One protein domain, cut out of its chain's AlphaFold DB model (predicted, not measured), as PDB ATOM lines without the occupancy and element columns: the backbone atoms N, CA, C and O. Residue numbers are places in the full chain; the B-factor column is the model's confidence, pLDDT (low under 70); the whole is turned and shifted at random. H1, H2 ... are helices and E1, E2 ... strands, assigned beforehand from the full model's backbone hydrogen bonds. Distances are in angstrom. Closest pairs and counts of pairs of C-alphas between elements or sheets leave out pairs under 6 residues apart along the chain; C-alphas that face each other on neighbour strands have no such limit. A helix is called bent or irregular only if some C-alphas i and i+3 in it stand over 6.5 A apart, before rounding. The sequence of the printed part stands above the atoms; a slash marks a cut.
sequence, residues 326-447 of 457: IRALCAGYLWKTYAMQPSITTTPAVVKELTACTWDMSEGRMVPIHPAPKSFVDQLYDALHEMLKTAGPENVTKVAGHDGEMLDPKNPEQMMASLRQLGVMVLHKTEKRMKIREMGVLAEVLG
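AT A GLANCE: This is residues 326 to 447 of the 457 residues of an uncharacterized protein of Teratosphaeria nubilosa (UniProt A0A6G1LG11). Three longer helical pieces, H1, the first arm H3a of the bent helix H3, and H4, are set crosswise round the short helix H6, which packs on each of them. The second arm, H3b, turns back to pack on H4, while H2 and the small E1-E2 hairpin lie toward the other end, with the strands farthest from the middle. The printed part has 122 residues, with named elements in the order H1, H2, E1, E2, H3, H4, H5, H6; the two strands are antiparallel and the class is mostly helix. The whole is compact, with a radius of gyration of the C-alphas of 15.5 A and spans of 48 by 34 by 22 A.

IN THESE COORDINATES: H1, residues 326 to 340, begins at C-alpha 326 (137.096, 52.968, 108.085) and measures 19.8 A; it is only just irregular, with C-alphas 331 and 334 6.6 A apart. H2 is residues 348 to 354, E1 357 to 360 and E2 365 to 368. H3, residues 374 to 400, was assigned as one helix by its hydrogen bonds but is bent, with C-alphas 390 and 393 9.1 A apart; its arms are H3a, residues 374 to 390, 24.2 A, and H3b, residues 393 to 400, 10.2 A. H4, residues 412 to 428, measures 24.4 A. H5 is residues 436 to 439, and H6, residues 441 to 446, ends at C-alpha 446 (123.135, 58.652, 111.868).

HOW THE PARTS SIT: The hub is H3, which touches four other helices; the packing is mostly crossed. H3a touches H1 with residues 377 to 381 alone, only just about perpendicular at 71 degrees; the closest C-alphas, of Cys 330 and Val 377, are 5.5 A apart. H3a touches H6 at Leu 380 and Leu 442, closest C-alphas 5.6 A, and H5 at Ala 383 and Met 439, closest C-alphas 5.5 A. H6 also touches H1, closest C-alphas Tyr 338 and Val 445 at 5.3 A, and H4, closest C-alphas Arg 420 and Leu 446 at 5.5 A. H3b and H4 form a helical hairpin at a steep tilt of 43 degrees, closest C-alphas Val 399 and Ser 418 at 5.8 A. H1 and H2 form another, at a shallow tilt of 22 degrees, closest C-alphas Met 340 and Val 351 at 5.7 A. In the hairpin of E1 and E2, N 358 and O 367 are 2.8 A apart, within hydrogen-bond range. Every O i to N i+4 pair is within hydrogen-bond range in H2, H3a, H3b, H4 and H6, against 9 of 11 in H1; H5 is too short for such a pair.

THE WHOLE: The C-alphas farthest apart, of Met 361 and Glu 431, are 50.6 A apart. The printed part has no cut, and the link from H3 to H4 is long, with 11 residues. Mean pLDDT of the printed part is 84.9; residues 344 to 345 and 402 to 405 are under 70.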
ATOM      1  N   ILE A 326     138.132  52.427 107.200       82.75
ATOM      2  CA  ILE A 326     137.096  52.968 108.085       82.75
ATOM      3  C   ILE A 326     137.410  54.426 108.428       82.75
ATOM      4  O   ILE A 326     136.509  55.270 108.431       82.75
ATOM      5  N   ARG A 327     138.685  54.763 108.653       86.94
ATOM      6  CA  ARG A 327     139.106  56.159 108.862       86.94
ATOM      7  C   ARG A 327     138.903  56.994 107.605       86.94
ATOM      8  O   ARG A 327     138.344  58.090 107.693       86.94
ATOM      9  N   ALA A 328     139.236  56.450 106.435       83.00
ATOM     10  CA  ALA A 328     138.947  57.089 105.151       83.00
ATOM     11  C   ALA A 328     137.434  57.313 104.946       83.00
ATOM     12  O   ALA A 328     137.010  58.389 104.509       83.00
ATOM     13  N   LEU A 329     136.601  56.336 105.323       86.31
ATOM     14  CA  LEU A 329     135.144  56.460 105.300       86.31
ATOM     15  C   LEU A 329     134.646  57.589 106.223       86.31
ATOM     16  O   LEU A 329     133.797  58.391 105.816       86.31
ATOM     17  N   CYS A 330     135.194  57.674 107.440       89.25
ATOM     18  CA  CYS A 330     134.872  58.713 108.420       89.25
ATOM     19  C   CYS A 330     135.253  60.113 107.918       89.25
ATOM     20  O   CYS A 330     134.418  61.023 107.922       89.25
ATOM     21  N   ALA A 331     136.489  60.274 107.439       87.56
ATOM     22  CA  ALA A 331     137.031  61.545 106.965       87.56
ATOM     23  C   ALA A 331     136.390  62.036 105.657       87.56
ATOM     24  O   ALA A 331     136.298  63.241 105.419       87.56
ATOM     25  N   GLY A 332     135.943  61.113 104.803       85.56
ATOM     26  CA  GLY A 332     135.313  61.432 103.529       85.56
ATOM     27  C   GLY A 332     133.793  61.495 103.626       85.56
ATOM     28  O   GLY A 332     133.184  62.564 103.719       85.56
ATOM     29  N   TYR A 333     133.162  60.326 103.528       87.06
ATOM     30  CA  TYR A 333     131.725  60.232 103.294       87.06
ATOM     31  C   TYR A 333     130.904  60.650 104.521       87.06
ATOM     32  O   TYR A 333     129.945  61.418 104.388       87.06
ATOM     33  N   LEU A 334     131.272  60.182 105.717       90.44
ATOM     34  CA  LEU A 334     130.511  60.491 106.930       90.44
ATOM     35  C   LEU A 334     130.649  61.964 107.330       90.44
ATOM     36  O   LEU A 334     129.647  62.589 107.672       90.44
ATOM     37  N   TRP A 335     131.837  62.555 107.175       90.50
ATOM     38  CA  TRP A 335     132.026  64.002 107.317       90.50
ATOM     39  C   TRP A 335     131.133  64.802 106.365       90.50
ATOM     40  O   TRP A 335     130.403  65.699 106.790       90.50
ATOM     41  N   LYS A 336     131.120  64.447 105.074       87.56
ATOM     42  CA  LYS A 336     130.242  65.098 104.091       87.56
ATOM     43  C   LYS A 336     128.768  64.972 104.481       87.56
ATOM     44  O   LYS A 336     128.015  65.938 104.371       87.56
ATOM     45  N   THR A 337     128.365  63.797 104.958       88.25
ATOM     46  CA  THR A 337     126.992  63.522 105.396       88.25
ATOM     47  C   THR A 337     126.621  64.410 106.575       88.25
ATOM     48  O   THR A 337     125.589  65.079 106.539       88.25
ATOM     49  N   TYR A 338     127.502  64.504 107.568       89.94
ATOM     50  CA  TYR A 338     127.356  65.383 108.720       89.94
ATOM     51  C   TYR A 338     127.268  66.865 108.326       89.94
ATOM     52  O   TYR A 338     126.382  67.595 108.777       89.94
ATOM     53  N   ALA A 339     128.133  67.327 107.419       87.44
ATOM     54  CA  ALA A 339     128.114  68.701 106.922       87.44
ATOM     55  C   ALA A 339     126.783  69.051 106.232       87.44
ATOM     56  O   ALA A 339     126.282  70.163 106.405       87.44
ATOM     57  N   MET A 340     126.184  68.096 105.512       86.12
ATOM     58  CA  MET A 340     124.911  68.260 104.799       86.12
ATOM     59  C   MET A 340     123.667  68.170 105.689       86.12
ATOM     60  O   MET A 340     122.583  68.554 105.242       86.12
ATOM     61  N   GLN A 341     123.785  67.672 106.921       84.75
ATOM     62  CA  GLN A 341     122.639  67.581 107.820       84.75
ATOM     63  C   GLN A 341     122.090  68.967 108.188       84.75
ATOM     64  O   GLN A 341     122.866  69.899 108.442       84.75
ATOM     65  N   PRO A 342     120.754  69.104 108.264       79.31
ATOM     66  CA  PRO A 342     120.130  70.341 108.695       79.31
ATOM     67  C   PRO A 342     120.491  70.632 110.155       79.31
ATOM     68  O   PRO A 342     120.447  69.758 111.017       79.31
ATOM     69  N   SER A 343     120.822  71.886 110.437       78.81
ATOM     70  CA  SER A 343     120.963  72.411 111.794       78.81
ATOM     71  C   SER A 343     120.400  73.827 111.824       78.81
ATOM     72  O   SER A 343     120.371  74.510 110.798       78.81
ATOM     73  N   ILE A 344     119.963  74.269 113.006       68.25
ATOM     74  CA  ILE A 344     119.390  75.602 113.242       68.25
ATOM     75  C   ILE A 344     120.350  76.710 112.769       68.25
ATOM     76  O   ILE A 344     119.910  77.765 112.318       68.25
ATOM     77  N   THR A 345     121.662  76.458 112.810       69.12
ATOM     78  CA  THR A 345     122.712  77.410 112.417       69.12
ATOM     79  C   THR A 345     123.282  77.160 111.017       69.12
ATOM     80  O   THR A 345     123.983  78.014 110.472       69.12
ATOM     81  N   THR A 346     122.990  76.012 110.397       71.12
ATOM     82  CA  THR A 346     123.625  75.608 109.135       71.12
ATOM     83  C   THR A 346     122.832  76.131 107.936       71.12
ATOM     84  O   THR A 346     121.777  75.608 107.587       71.12
ATOM     85  N   THR A 347     123.352  77.162 107.264       75.06
ATOM     86  CA  THR A 347     122.751  77.685 106.024       75.06
ATOM     87  C   THR A 347     123.225  76.900 104.790       75.06
ATOM     88  O   THR A 347     124.331  76.357 104.800       75.06
ATOM     89  N   PRO A 348     122.473  76.890 103.670       77.69
ATOM     90  CA  PRO A 348     122.914  76.243 102.426       77.69
ATOM     91  C   PRO A 348     124.269  76.742 101.898       77.69
ATOM     92  O   PRO A 348     124.977  76.006 101.216       77.69
ATOM     93  N   ALA A 349     124.638  77.989 102.211       78.12
ATOM     94  CA  ALA A 349     125.942  78.546 101.862       78.12
ATOM     95  C   ALA A 349     127.077  77.869 102.648       78.12
ATOM     96  O   ALA A 349     128.070  77.477 102.044       78.12
ATOM     97  N   VAL A 350     126.883  77.656 103.953       79.31
ATOM     98  CA  VAL A 350     127.840  76.957 104.829       79.31
ATOM     99  C   VAL A 350     128.004  75.499 104.399       79.31
ATOM    100  O   VAL A 350     129.124  75.013 104.305       79.31
ATOM    101  N   VAL A 351     126.911  74.813 104.041       79.25
ATOM    102  CA  VAL A 351     126.992  73.440 103.501       79.25
ATOM    103  C   VAL A 351     127.837  73.400 102.228       79.25
ATOM    104  O   VAL A 351     128.690  72.528 102.073       79.25
ATOM    105  N   LYS A 352     127.617  74.351 101.311       79.25
ATOM    106  CA  LYS A 352     128.364  74.420 100.050       79.25
ATOM    107  C   LYS A 352     129.851  74.679 100.285       79.25
ATOM    108  O   LYS A 352     130.663  74.124  99.558       79.25
ATOM    109  N   GLU A 353     130.190  75.506 101.265       82.56
ATOM    110  CA  GLU A 353     131.574  75.782 101.650       82.56
ATOM    111  C   GLU A 353     132.240  74.528 102.231       82.56
ATOM    112  O   GLU A 353     133.223  74.053 101.675       82.56
ATOM    113  N   LEU A 354     131.642  73.914 103.257       79.50
ATOM    114  CA  LEU A 354     132.206  72.745 103.944       79.50
ATOM    115  C   LEU A 354     132.345  71.501 103.056       79.50
ATOM    116  O   LEU A 354     133.179  70.643 103.324       79.50
ATOM    117  N   THR A 355     131.533  71.392 102.004       79.69
ATOM    118  CA  THR A 355     131.562  70.255 101.067       79.69
ATOM    119  C   THR A 355     132.259  70.573  99.744       79.69
ATOM    120  O   THR A 355     132.262  69.737  98.837       79.69
ATOM    121  N   ALA A 356     132.836  71.772  99.603       83.69
ATOM    122  CA  ALA A 356     133.561  72.153  98.403       83.69
ATOM    123  C   ALA A 356     134.852  71.338  98.257       83.69
ATOM    124  O   ALA A 356     135.559  71.075  99.230       83.69
ATOM    125  N   CYS A 357     135.186  70.997  97.015       84.81
ATOM    126  CA  CYS A 357     136.414  70.294  96.667       84.81
ATOM    127  C   CYS A 357     137.236  71.118  95.671       84.81
ATOM    128  O   CYS A 357     136.682  71.846  94.845       84.81
ATOM    129  N   THR A 358     138.555  70.970  95.732       87.62
ATOM    130  CA  THR A 358     139.515  71.526  94.777       87.62
ATOM    131  C   THR A 358     140.269  70.396  94.085       87.62
ATOM    132  O   THR A 358     140.429  69.314  94.645       87.62
ATOM    133  N   TRP A 359     140.718  70.631  92.856       88.88
ATOM    134  CA  TRP A 359     141.562  69.679  92.139       88.88
ATOM    135  C   TRP A 359     143.002  69.802  92.641       88.88
ATOM    136  O   TRP A 359     143.592  70.882  92.537       88.88
ATOM    137  N   ASP A 360     143.559  68.724  93.187       85.25
ATOM    138  CA  ASP A 360     144.973  68.654  93.543       85.25
ATOM    139  C   ASP A 360     145.785  68.180  92.333       85.25
ATOM    140  O   ASP A 360     145.611  67.073  91.822       85.25
ATOM    141  N   MET A 361     146.686  69.042  91.863       84.31
ATOM    142  CA  MET A 361     147.559  68.758  90.722       84.31
ATOM    143  C   MET A 361     148.639  67.717  91.039       84.31
ATOM    144  O   MET A 361     149.155  67.102  90.112       84.31
ATOM    145  N   SER A 362     149.005  67.549  92.313       76.56
ATOM    146  CA  SER A 362     150.058  66.624  92.740       76.56
ATOM    147  C   SER A 362     149.555  65.184  92.838       76.56
ATOM    148  O   SER A 362     150.215  64.270  92.351       76.56
ATOM    149  N   GLU A 363     148.353  64.998  93.381       75.19
ATOM    150  CA  GLU A 363     147.720  63.685  93.535       75.19
ATOM    151  C   GLU A 363     146.804  63.311  92.359       75.19
ATOM    152  O   GLU A 363     146.368  62.167  92.247       75.19
ATOM    153  N   GLY A 364     146.478  64.267  91.482       83.69
ATOM    154  CA  GLY A 364     145.608  64.039  90.326       83.69
ATOM    155  C   GLY A 364     144.168  63.679  90.704       83.69
ATOM    156  O   GLY A 364     143.501  62.961  89.958       83.69
ATOM    157  N   ARG A 365     143.685  64.156  91.859       79.25
ATOM    158  CA  ARG A 365     142.337  63.874  92.373       79.25
ATOM    159  C   ARG A 365     141.665  65.115  92.959       79.25
ATOM    160  O   ARG A 365     142.304  66.123  93.253       79.25
ATOM    161  N   MET A 366     140.349  65.031  93.141       78.44
ATOM    162  CA  MET A 366     139.582  66.038  93.877       78.44
ATOM    163  C   MET A 366     139.771  65.835  95.381       78.44
ATOM    164  O   MET A 366     139.461  64.762  95.893       78.44
ATOM    165  N   VAL A 367     140.210  66.877  96.084       79.56
ATOM    166  CA  VAL A 367     140.377  66.892  97.545       79.56
ATOM    167  C   VAL A 367     139.421  67.906  98.181       79.56
ATOM    168  O   VAL A 367     139.147  68.949  97.579       79.56
ATOM    169  N   PRO A 368     138.861  67.631  99.371       80.56
ATOM    170  CA  PRO A 368     138.007  68.589 100.063       80.56
ATOM    171  C   PRO A 368     138.800  69.849 100.443       80.56
ATOM    172  O   PRO A 368     139.914  69.761 100.948       80.56
ATOM    173  N   ILE A 369     138.214  71.031 100.222       83.50
ATOM    174  CA  ILE A 369     138.798  72.317 100.650       83.50
ATOM    175  C   ILE A 369     138.820  72.397 102.180       83.50
ATOM    176  O   ILE A 369     139.770  72.910 102.770       83.50
ATOM    177  N   HIS A 370     137.777  71.860 102.815       83.38
ATOM    178  CA  HIS A 370     137.641  71.762 104.262       83.38
ATOM    179  C   HIS A 370     137.622  70.279 104.662       83.38
ATOM    180  O   HIS A 370     136.548  69.669 104.698       83.38
ATOM    181  N   PRO A 371     138.798  69.667 104.902       85.44
ATOM    182  CA  PRO A 371     138.868  68.280 105.340       85.44
ATOM    183  C   PRO A 371     138.206  68.105 106.711       85.44
ATOM    184  O   PRO A 371     138.084  69.060 107.485       85.44
ATOM    185  N   ALA A 372     137.788  66.875 107.011       87.12
ATOM    186  CA  ALA A 372     137.233  66.535 108.313       87.12
ATOM    187  C   ALA A 372     138.241  66.858 109.431       87.12
ATOM    188  O   ALA A 372     139.409  66.471 109.326       87.12
ATOM    189  N   PRO A 373     137.827  67.539 110.514       90.31
ATOM    190  CA  PRO A 373     138.696  67.742 111.666       90.31
ATOM    191  C   PRO A 373     139.154  66.397 112.248       90.31
ATOM    192  O   PRO A 373     138.333  65.503 112.434       90.31
ATOM    193  N   LYS A 374     140.443  66.252 112.590       88.00
ATOM    194  CA  LYS A 374     140.995  64.991 113.132       88.00
ATOM    195  C   LYS A 374     140.196  64.477 114.337       88.00
ATOM    196  O   LYS A 374     139.826  63.311 114.378       88.00
ATOM    197  N   SER A 375     139.815  65.374 115.249       90.94
ATOM    198  CA  SER A 375     138.986  65.036 116.412       90.94
ATOM    199  C   SER A 375     137.601  64.494 116.053       90.94
ATOM    200  O   SER A 375     137.074  63.669 116.791       90.94
ATOM    201  N   PHE A 376     137.008  64.937 114.940       92.25
ATOM    202  CA  PHE A 376     135.754  64.381 114.431       92.25
ATOM    203  C   PHE A 376     135.969  62.954 113.920       92.25
ATOM    204  O   PHE A 376     135.193  62.064 114.257       92.25
ATOM    205  N   VAL A 377     137.030  62.735 113.137       92.31
ATOM    206  CA  VAL A 377     137.362  61.419 112.569       92.31
ATOM    207  C   VAL A 377     137.639  60.405 113.672       92.31
ATOM    208  O   VAL A 377     137.053  59.329 113.642       92.31
ATOM    209  N   ASP A 378     138.459  60.763 114.662       91.38
ATOM    210  CA  ASP A 378     138.818  59.872 115.769       91.38
ATOM    211  C   ASP A 378     137.588  59.502 116.618       91.38
ATOM    212  O   ASP A 378     137.319  58.322 116.829       91.38
ATOM    213  N   GLN A 379     136.768  60.485 117.016       92.44
ATOM    214  CA  GLN A 379     135.547  60.219 117.794       92.44
ATOM    215  C   GLN A 379     134.551  59.336 117.036       92.44
ATOM    216  O   GLN A 379     133.895  58.480 117.628       92.44
ATOM    217  N   LEU A 380     134.415  59.556 115.727       93.38
ATOM    218  CA  LEU A 380     133.509  58.777 114.896       93.38
ATOM    219  C   LEU A 380     134.024  57.350 114.684       93.38
ATOM    220  O   LEU A 380     133.230  56.413 114.731       93.38
ATOM    221  N   TYR A 381     135.333  57.194 114.485       92.56
ATOM    222  CA  TYR A 381     135.998  55.903 114.345       92.56
ATOM    223  C   TYR A 381     135.815  55.045 115.600       92.56
ATOM    224  O   TYR A 381     135.324  53.919 115.503       92.56
ATOM    225  N   ASP A 382     136.114  55.599 116.777       91.88
ATOM    226  CA  ASP A 382     135.991  54.890 118.053       91.88
ATOM    227  C   ASP A 382     134.534  54.490 118.334       91.88
ATOM    228  O   ASP A 382     134.247  53.340 118.678       91.88
ATOM    229  N   ALA A 383     133.587  55.411 118.113       92.75
ATOM    230  CA  ALA A 383     132.162  55.140 118.291       92.75
ATOM    231  C   ALA A 383     131.645  54.073 117.312       92.75
ATOM    232  O   ALA A 383     130.825  53.228 117.682       92.75
ATOM    233  N   LEU A 384     132.125  54.084 116.064       92.12
ATOM    234  CA  LEU A 384     131.760  53.089 115.060       92.12
ATOM    235  C   LEU A 384     132.301  51.708 115.442       92.12
ATOM    236  O   LEU A 384     131.550  50.735 115.407       92.12
ATOM    237  N   HIS A 385     133.560  51.622 115.874       89.94
ATOM    238  CA  HIS A 385     134.151  50.378 116.365       89.94
ATOM    239  C   HIS A 385     133.395  49.809 117.569       89.94
ATOM    240  O   HIS A 385     133.064  48.620 117.578       89.94
ATOM    241  N   GLU A 386     133.066  50.638 118.561       91.38
ATOM    242  CA  GLU A 386     132.334  50.175 119.744       91.38
ATOM    243  C   GLU A 386     130.896  49.761 119.393       91.38
ATOM    244  O   GLU A 386     130.395  48.767 119.927       91.38
ATOM    245  N   MET A 387     130.237  50.447 118.447       92.50
ATOM    246  CA  MET A 387     128.922  50.041 117.936       92.50
ATOM    247  C   MET A 387     128.989  48.670 117.256       92.50
ATOM    248  O   MET A 387     128.171  47.802 117.560       92.50
ATOM    249  N   LEU A 388     129.961  48.448 116.366       89.81
ATOM    250  CA  LEU A 388     130.147  47.169 115.671       89.81
ATOM    251  C   LEU A 388     130.426  46.028 116.655       89.81
ATOM    252  O   LEU A 388     129.826  44.955 116.563       89.81
ATOM    253  N   LYS A 389     131.290  46.282 117.642       89.56
ATOM    254  CA  LYS A 389     131.615  45.336 118.712       89.56
ATOM    255  C   LYS A 389     130.397  45.004 119.573       89.56
ATOM    256  O   LYS A 389     130.172  43.838 119.882       89.56
ATOM    257  N   THR A 390     129.600  46.010 119.927       90.25
ATOM    258  CA  THR A 390     128.386  45.846 120.743       90.25
ATOM    259  C   THR A 390     127.276  45.128 119.983       90.25
ATOM    260  O   THR A 390     126.557  44.315 120.562       90.25
ATOM    261  N   ALA A 391     127.136  45.395 118.683       88.75
ATOM    262  CA  ALA A 391     126.178  44.695 117.841       88.75
ATOM    263  C   ALA A 391     126.503  43.199 117.733       88.75
ATOM    264  O   ALA A 391     125.589  42.373 117.716       88.75
ATOM    265  N   GLY A 392     127.791  42.861 117.678       86.62
ATOM    266  CA  GLY A 392     128.264  41.501 117.467       86.62
ATOM    267  C   GLY A 392     128.119  41.044 116.007       86.62
ATOM    268  O   GLY A 392     127.305  41.584 115.246       86.62
ATOM    269  N   PRO A 393     128.896  40.028 115.594       84.94
ATOM    270  CA  PRO A 393     129.008  39.627 114.193       84.94
ATOM    271  C   PRO A 393     127.673  39.167 113.598       84.94
ATOM    272  O   PRO A 393     127.359  39.517 112.467       84.94
ATOM    273  N   GLU A 394     126.835  38.462 114.366       86.25
ATOM    274  CA  GLU A 394     125.542  37.971 113.874       86.25
ATOM    275  C   GLU A 394     124.594  39.093 113.448       86.25
ATOM    276  O   GLU A 394     123.909  38.986 112.431       86.25
ATOM    277  N   ASN A 395     124.526  40.172 114.230       87.19
ATOM    278  CA  ASN A 395     123.649  41.296 113.924       87.19
ATOM    279  C   ASN A 395     124.218  42.144 112.790       87.19
ATOM    280  O   ASN A 395     123.450  42.602 111.946       87.19
ATOM    281  N   VAL A 396     125.544  42.291 112.727       86.62
ATOM    282  CA  VAL A 396     126.216  42.924 111.590       86.62
ATOM    283  C   VAL A 396     125.892  42.166 110.303       86.62
ATOM    284  O   VAL A 396     125.415  42.785 109.361       86.62
ATOM    285  N   THR A 397     126.028  40.837 110.265       84.25
ATOM    286  CA  THR A 397     125.688  40.034 109.076       84.25
ATOM    287  C   THR A 397     124.199  40.106 108.725       84.25
ATOM    288  O   THR A 397     123.852  40.218 107.551       84.25
ATOM    289  N   LYS A 398     123.298  40.106 109.720       85.44
ATOM    290  CA  LYS A 398     121.848  40.270 109.486       85.44
ATOM    291  C   LYS A 398     121.506  41.604 108.818       85.44
ATOM    292  O   LYS A 398     120.571  41.650 108.025       85.44
ATOM    293  N   VAL A 399     122.222  42.676 109.161       85.38
ATOM    294  CA  VAL A 399     121.987  44.023 108.620       85.38
ATOM    295  C   VAL A 399     122.724  44.238 107.295       85.38
ATOM    296  O   VAL A 399     122.150  44.804 106.372       85.38
ATOM    297  N   ALA A 400     123.959  43.750 107.176       76.44
ATOM    298  CA  ALA A 400     124.783  43.843 105.971       76.44
ATOM    299  C   ALA A 400     124.241  43.006 104.799       76.44
ATOM    300  O   ALA A 400     124.514  43.311 103.641       76.44
ATOM    301  N   GLY A 401     123.492  41.942 105.100       70.12
ATOM    302  CA  GLY A 401     123.135  40.915 104.129       70.12
ATOM    303  C   GLY A 401     124.267  39.906 103.905       70.12
ATOM    304  O   GLY A 401     125.356  40.013 104.471       70.12
ATOM    305  N   HIS A 402     123.996  38.894 103.077       55.47
ATOM    306  CA  HIS A 402     124.928  37.789 102.812       55.47
ATOM    307  C   HIS A 402     126.225  38.218 102.106       55.47
ATOM    308  O   HIS A 402     127.223  37.510 102.218       55.47
ATOM    309  N   ASP A 403     126.217  39.377 101.443       56.00
ATOM    310  CA  ASP A 403     127.344  39.884 100.654       56.00
ATOM    311  C   ASP A 403     128.370  40.664 101.503       56.00
ATOM    312  O   ASP A 403     129.455  40.975 101.027       56.00
ATOM    313  N   GLY A 404     128.076  40.946 102.781       56.97
ATOM    314  CA  GLY A 404     129.053  41.479 103.745       56.97
ATOM    315  C   GLY A 404     129.482  42.943 103.545       56.97
ATOM    316  O   GLY A 404     130.273  43.458 104.332       56.97
ATOM    317  N   GLU A 405     128.939  43.649 102.556       65.81
ATOM    318  CA  GLU A 405     129.345  45.010 102.171       65.81
ATOM    319  C   GLU A 405     128.647  46.118 102.988       65.81
ATOM    320  O   GLU A 405     128.136  47.099 102.451       65.81
ATOM    321  N   MET A 406     128.620  46.007 104.322       76.12
ATOM    322  CA  MET A 406     127.956  47.021 105.162       76.12
ATOM    323  C   MET A 406     128.624  48.400 105.091       76.12
ATOM    324  O   MET A 406     127.948  49.416 105.230       76.12
ATOM    325  N   LEU A 407     129.949  48.420 104.933       77.06
ATOM    326  CA  LEU A 407     130.782  49.624 104.921       77.06
ATOM    327  C   LEU A 407     131.310  49.948 103.516       77.06
ATOM    328  O   LEU A 407     132.324  50.633 103.405       77.06
ATOM    329  N   ASP A 408     130.670  49.455 102.446       78.44
ATOM    330  CA  ASP A 408     131.126  49.754 101.085       78.44
ATOM    331  C   ASP A 408     130.751  51.195 100.676       78.44
ATOM    332  O   ASP A 408     129.568  51.508 100.488       78.44
ATOM    333  N   PRO A 409     131.740  52.089 100.467       70.31
ATOM    334  CA  PRO A 409     131.481  53.450 100.017       70.31
ATOM    335  C   PRO A 409     130.896  53.531  98.596       70.31
ATOM    336  O   PRO A 409     130.418  54.601  98.214       70.31
ATOM    337  N   LYS A 410     130.918  52.450  97.797       77.31
ATOM    338  CA  LYS A 410     130.306  52.422  96.455       77.31
ATOM    339  C   LYS A 410     128.783  52.444  96.500       77.31
ATOM    340  O   LYS A 410     128.175  52.948  95.555       77.31
ATOM    341  N   ASN A 411     128.170  51.953  97.581       82.38
ATOM    342  CA  ASN A 411     126.729  52.050  97.802       82.38
ATOM    343  C   ASN A 411     126.411  52.859  99.072       82.38
ATOM    344  O   ASN A 411     125.979  52.319 100.096       82.38
ATOM    345  N   PRO A 412     126.615  54.183  99.014       81.62
ATOM    346  CA  PRO A 412     126.572  55.030 100.196       81.62
ATOM    347  C   PRO A 412     125.194  55.087 100.873       81.62
ATOM    348  O   PRO A 412     125.104  55.220 102.093       81.62
ATOM    349  N   GLU A 413     124.112  54.985 100.097       83.31
ATOM    350  CA  GLU A 413     122.749  54.997 100.635       83.31
ATOM    351  C   GLU A 413     122.453  53.723 101.432       83.31
ATOM    352  O   GLU A 413     121.939  53.803 102.552       83.31
ATOM    353  N   GLN A 414     122.830  52.560 100.891       85.44
ATOM    354  CA  GLN A 414     122.678  51.276 101.573       85.44
ATOM    355  C   GLN A 414     123.565  51.195 102.816       85.44
ATOM    356  O   GLN A 414     123.095  50.760 103.869       85.44
ATOM    357  N   MET A 415     124.810  51.667 102.729       88.25
ATOM    358  CA  MET A 415     125.718  51.761 103.871       88.25
ATOM    359  C   MET A 415     125.106  52.609 104.993       88.25
ATOM    360  O   MET A 415     125.004  52.154 106.132       88.25
ATOM    361  N   MET A 416     124.616  53.819 104.692       89.12
ATOM    362  CA  MET A 416     123.987  54.678 105.704       89.12
ATOM    363  C   MET A 416     122.709  54.073 106.286       89.12
ATOM    364  O   MET A 416     122.466  54.201 107.486       89.12
ATOM    365  N   ALA A 417     121.881  53.422 105.464       89.56
ATOM    366  CA  ALA A 417     120.692  52.723 105.943       89.56
ATOM    367  C   ALA A 417     121.062  51.585 106.908       89.56
ATOM    368  O   ALA A 417     120.480  51.483 107.988       89.56
ATOM    369  N   SER A 418     122.084  50.803 106.558       90.25
ATOM    370  CA  SER A 418     122.602  49.698 107.366       90.25
ATOM    371  C   SER A 418     123.173  50.195 108.693       90.25
ATOM    372  O   SER A 418     122.798  49.705 109.755       90.25
ATOM    373  N   LEU A 419     124.002  51.241 108.664       91.75
ATOM    374  CA  LEU A 419     124.563  51.851 109.870       91.75
ATOM    375  C   LEU A 419     123.480  52.413 110.797       91.75
ATOM    376  O   LEU A 419     123.556  52.233 112.010       91.75
ATOM    377  N   ARG A 420     122.440  53.048 110.248       93.06
ATOM    378  CA  ARG A 420     121.292  53.530 111.034       93.06
ATOM    379  C   ARG A 420     120.520  52.385 111.667       93.06
ATOM    380  O   ARG A 420     120.186  52.455 112.847       93.06
ATOM    381  N   GLN A 421     120.241  51.335 110.897       92.44
ATOM    382  CA  GLN A 421     119.554  50.151 111.397       92.44
ATOM    383  C   GLN A 421     120.354  49.492 112.524       92.44
ATOM    384  O   GLN A 421     119.779  49.156 113.560       92.44
ATOM    385  N   LEU A 422     121.672  49.375 112.356       92.25
ATOM    386  CA  LEU A 422     122.564  48.840 113.375       92.25
ATOM    387  C   LEU A 422     122.600  49.731 114.623       92.25
ATOM    388  O   LEU A 422     122.476  49.217 115.730       92.25
ATOM    389  N   GLY A 423     122.666  51.055 114.446       91.88
ATOM    390  CA  GLY A 423     122.571  52.039 115.526       91.88
ATOM    391  C   GLY A 423     121.299  51.863 116.358       91.88
ATOM    392  O   GLY A 423     121.355  51.707 117.574       91.88
ATOM    393  N   VAL A 424     120.136  51.777 115.710       93.19
ATOM    394  CA  VAL A 424     118.861  51.515 116.402       93.19
ATOM    395  C   VAL A 424     118.870  50.147 117.099       93.19
ATOM    396  O   VAL A 424     118.326  50.001 118.195       93.19
ATOM    397  N   MET A 425     119.495  49.132 116.498       91.44
ATOM    398  CA  MET A 425     119.610  47.810 117.112       91.44
ATOM    399  C   MET A 425     120.458  47.822 118.385       91.44
ATOM    400  O   MET A 425     120.005  47.262 119.382       91.44
ATOM    401  N   VAL A 426     121.627  48.466 118.395       92.88
ATOM    402  CA  VAL A 426     122.481  48.520 119.598       92.88
ATOM    403  C   VAL A 426     121.877  49.361 120.723       92.88
ATOM    404  O   VAL A 426     122.182  49.136 121.892       92.88
ATOM    405  N   LEU A 427     120.986  50.302 120.395       90.38
ATOM    406  CA  LEU A 427     120.266  51.095 121.393       90.38
ATOM    407  C   LEU A 427     119.135  50.304 122.076       90.38
ATOM    408  O   LEU A 427     118.833  50.539 123.246       90.38
ATOM    409  N   HIS A 428     118.490  49.369 121.367       88.19
ATOM    410  CA  HIS A 428     117.226  48.777 121.833       88.19
ATOM    411  C   HIS A 428     117.196  47.249 121.935       88.19
ATOM    412  O   HIS A 428     116.450  46.716 122.759       88.19
ATOM    413  N   LYS A 429     117.940  46.535 121.087       80.62
ATOM    414  CA  LYS A 429     117.731  45.101 120.823       80.62
ATOM    415  C   LYS A 429     118.899  44.199 121.223       80.62
ATOM    416  O   LYS A 429     118.713  42.988 121.236       80.62
ATOM    417  N   THR A 430     120.068  44.747 121.534       79.69
ATOM    418  CA  THR A 430     121.216  43.969 122.019       79.69
ATOM    419  C   THR A 430     121.122  43.702 123.522       79.69
ATOM    420  O   THR A 430     120.475  44.448 124.260       79.69
ATOM    421  N   GLU A 431     121.780  42.632 123.982       77.12
ATOM    422  CA  GLU A 431     121.886  42.293 125.411       77.12
ATOM    423  C   GLU A 431     122.632  43.386 126.183       77.12
ATOM    424  O   GLU A 431     122.168  43.860 127.220       77.12
ATOM    425  N   LYS A 432     123.753  43.854 125.621       82.00
ATOM    426  CA  LYS A 432     124.464  45.045 126.082       82.00
ATOM    427  C   LYS A 432     123.978  46.242 125.270       82.00
ATOM    428  O   LYS A 432     124.381  46.424 124.122       82.00
ATOM    429  N   ARG A 433     123.062  47.021 125.841       86.75
ATOM    430  CA  ARG A 433     122.534  48.228 125.192       86.75
ATOM    431  C   ARG A 433     123.535  49.364 125.311       86.75
ATOM    432  O   ARG A 433     124.005  49.650 126.410       86.75
ATOM    433  N   MET A 434     123.807  50.019 124.194       90.06
ATOM    434  CA  MET A 434     124.561  51.266 124.172       90.06
ATOM    435  C   MET A 434     123.622  52.435 124.495       90.06
ATOM    436  O   MET A 434     122.449  52.421 124.117       90.06
ATOM    437  N   LYS A 435     124.109  53.460 125.193       91.31
ATOM    438  CA  LYS A 435     123.366  54.713 125.394       91.31
ATOM    439  C   LYS A 435     123.628  55.669 124.231       91.31
ATOM    440  O   LYS A 435     124.730  55.725 123.700       91.31
ATOM    441  N   ILE A 436     122.658  56.526 123.900       91.19
ATOM    442  CA  ILE A 436     122.837  57.564 122.859       91.19
ATOM    443  C   ILE A 436     124.057  58.456 123.153       91.19
ATOM    444  O   ILE A 436     124.791  58.812 122.239       91.19
ATOM    445  N   ARG A 437     124.317  58.767 124.434       90.19
ATOM    446  CA  ARG A 437     125.506  59.532 124.850       90.19
ATOM    447  C   ARG A 437     126.826  58.811 124.558       90.19
ATOM    448  O   ARG A 437     127.808  59.482 124.282       90.19
ATOM    449  N   GLU A 438     126.844  57.480 124.606       89.88
ATOM    450  CA  GLU A 438     128.035  56.662 124.323       89.88
ATOM    451  C   GLU A 438     128.311  56.582 122.816       89.88
ATOM    452  O   GLU A 438     129.466  56.548 122.410       89.88
ATOM    453  N   MET A 439     127.268  56.637 121.976       90.62
ATOM    454  CA  MET A 439     127.430  56.791 120.523       90.62
ATOM    455  C   MET A 439     127.972  58.174 120.130       90.62
ATOM    456  O   MET A 439     128.584  58.312 119.072       90.62
ATOM    457  N   GLY A 440     127.724  59.208 120.940       92.62
ATOM    458  CA  GLY A 440     128.271  60.553 120.751       92.62
ATOM    459  C   GLY A 440     128.046  61.104 119.339       92.62
ATOM    460  O   GLY A 440     126.920  61.141 118.840       92.62
ATOM    461  N   VAL A 441     129.132  61.498 118.668       92.69
ATOM    462  CA  VAL A 441     129.107  62.073 117.308       92.69
ATOM    463  C   VAL A 441     128.454  61.134 116.290       92.69
ATOM    464  O   VAL A 441     127.747  61.595 115.392       92.69
ATOM    465  N   LEU A 442     128.606  59.814 116.444       94.25
ATOM    466  CA  LEU A 442     127.973  58.841 115.555       94.25
ATOM    467  C   LEU A 442     126.444  58.933 115.617       94.25
ATOM    468  O   LEU A 442     125.786  58.825 114.583       94.25
ATOM    469  N   ALA A 443     125.863  59.195 116.793       93.75
ATOM    470  CA  ALA A 443     124.417  59.374 116.916       93.75
ATOM    471  C   ALA A 443     123.922  60.561 116.076       93.75
ATOM    472  O   ALA A 443     122.865  60.468 115.450       93.75
ATOM    473  N   GLU A 444     124.692  61.646 116.000       93.38
ATOM    474  CA  GLU A 444     124.361  62.782 115.137       93.38
ATOM    475  C   GLU A 444     124.467  62.409 113.663       93.38
ATOM    476  O   GLU A 444     123.508  62.592 112.921       93.38
ATOM    477  N   VAL A 445     125.588  61.812 113.239       93.62
ATOM    478  CA  VAL A 445     125.823  61.393 111.843       93.62
ATOM    479  C   VAL A 445     124.717  60.460 111.337       93.62
ATOM    480  O   VAL A 445     124.266  60.571 110.191       93.62
ATOM    481  N   LEU A 446     124.225  59.569 112.196       92.56
ATOM    482  CA  LEU A 446     123.135  58.652 111.868       92.56
ATOM    483  C   LEU A 446     121.747  59.316 111.902       92.56
ATOM    484  O   LEU A 446     120.809  58.764 111.328       92.56
ATOM    485  N   GLY A 447     121.617  60.509 112.486       90.25
ATOM    486  CA  GLY A 447     120.347  61.221 112.658       90.25
ATOM    487  C   GLY A 447     119.524  60.724 113.850       90.25
ATOM    488  O   GLY A 447     118.314  60.926 113.886       90.25
TER     489      GLY A 447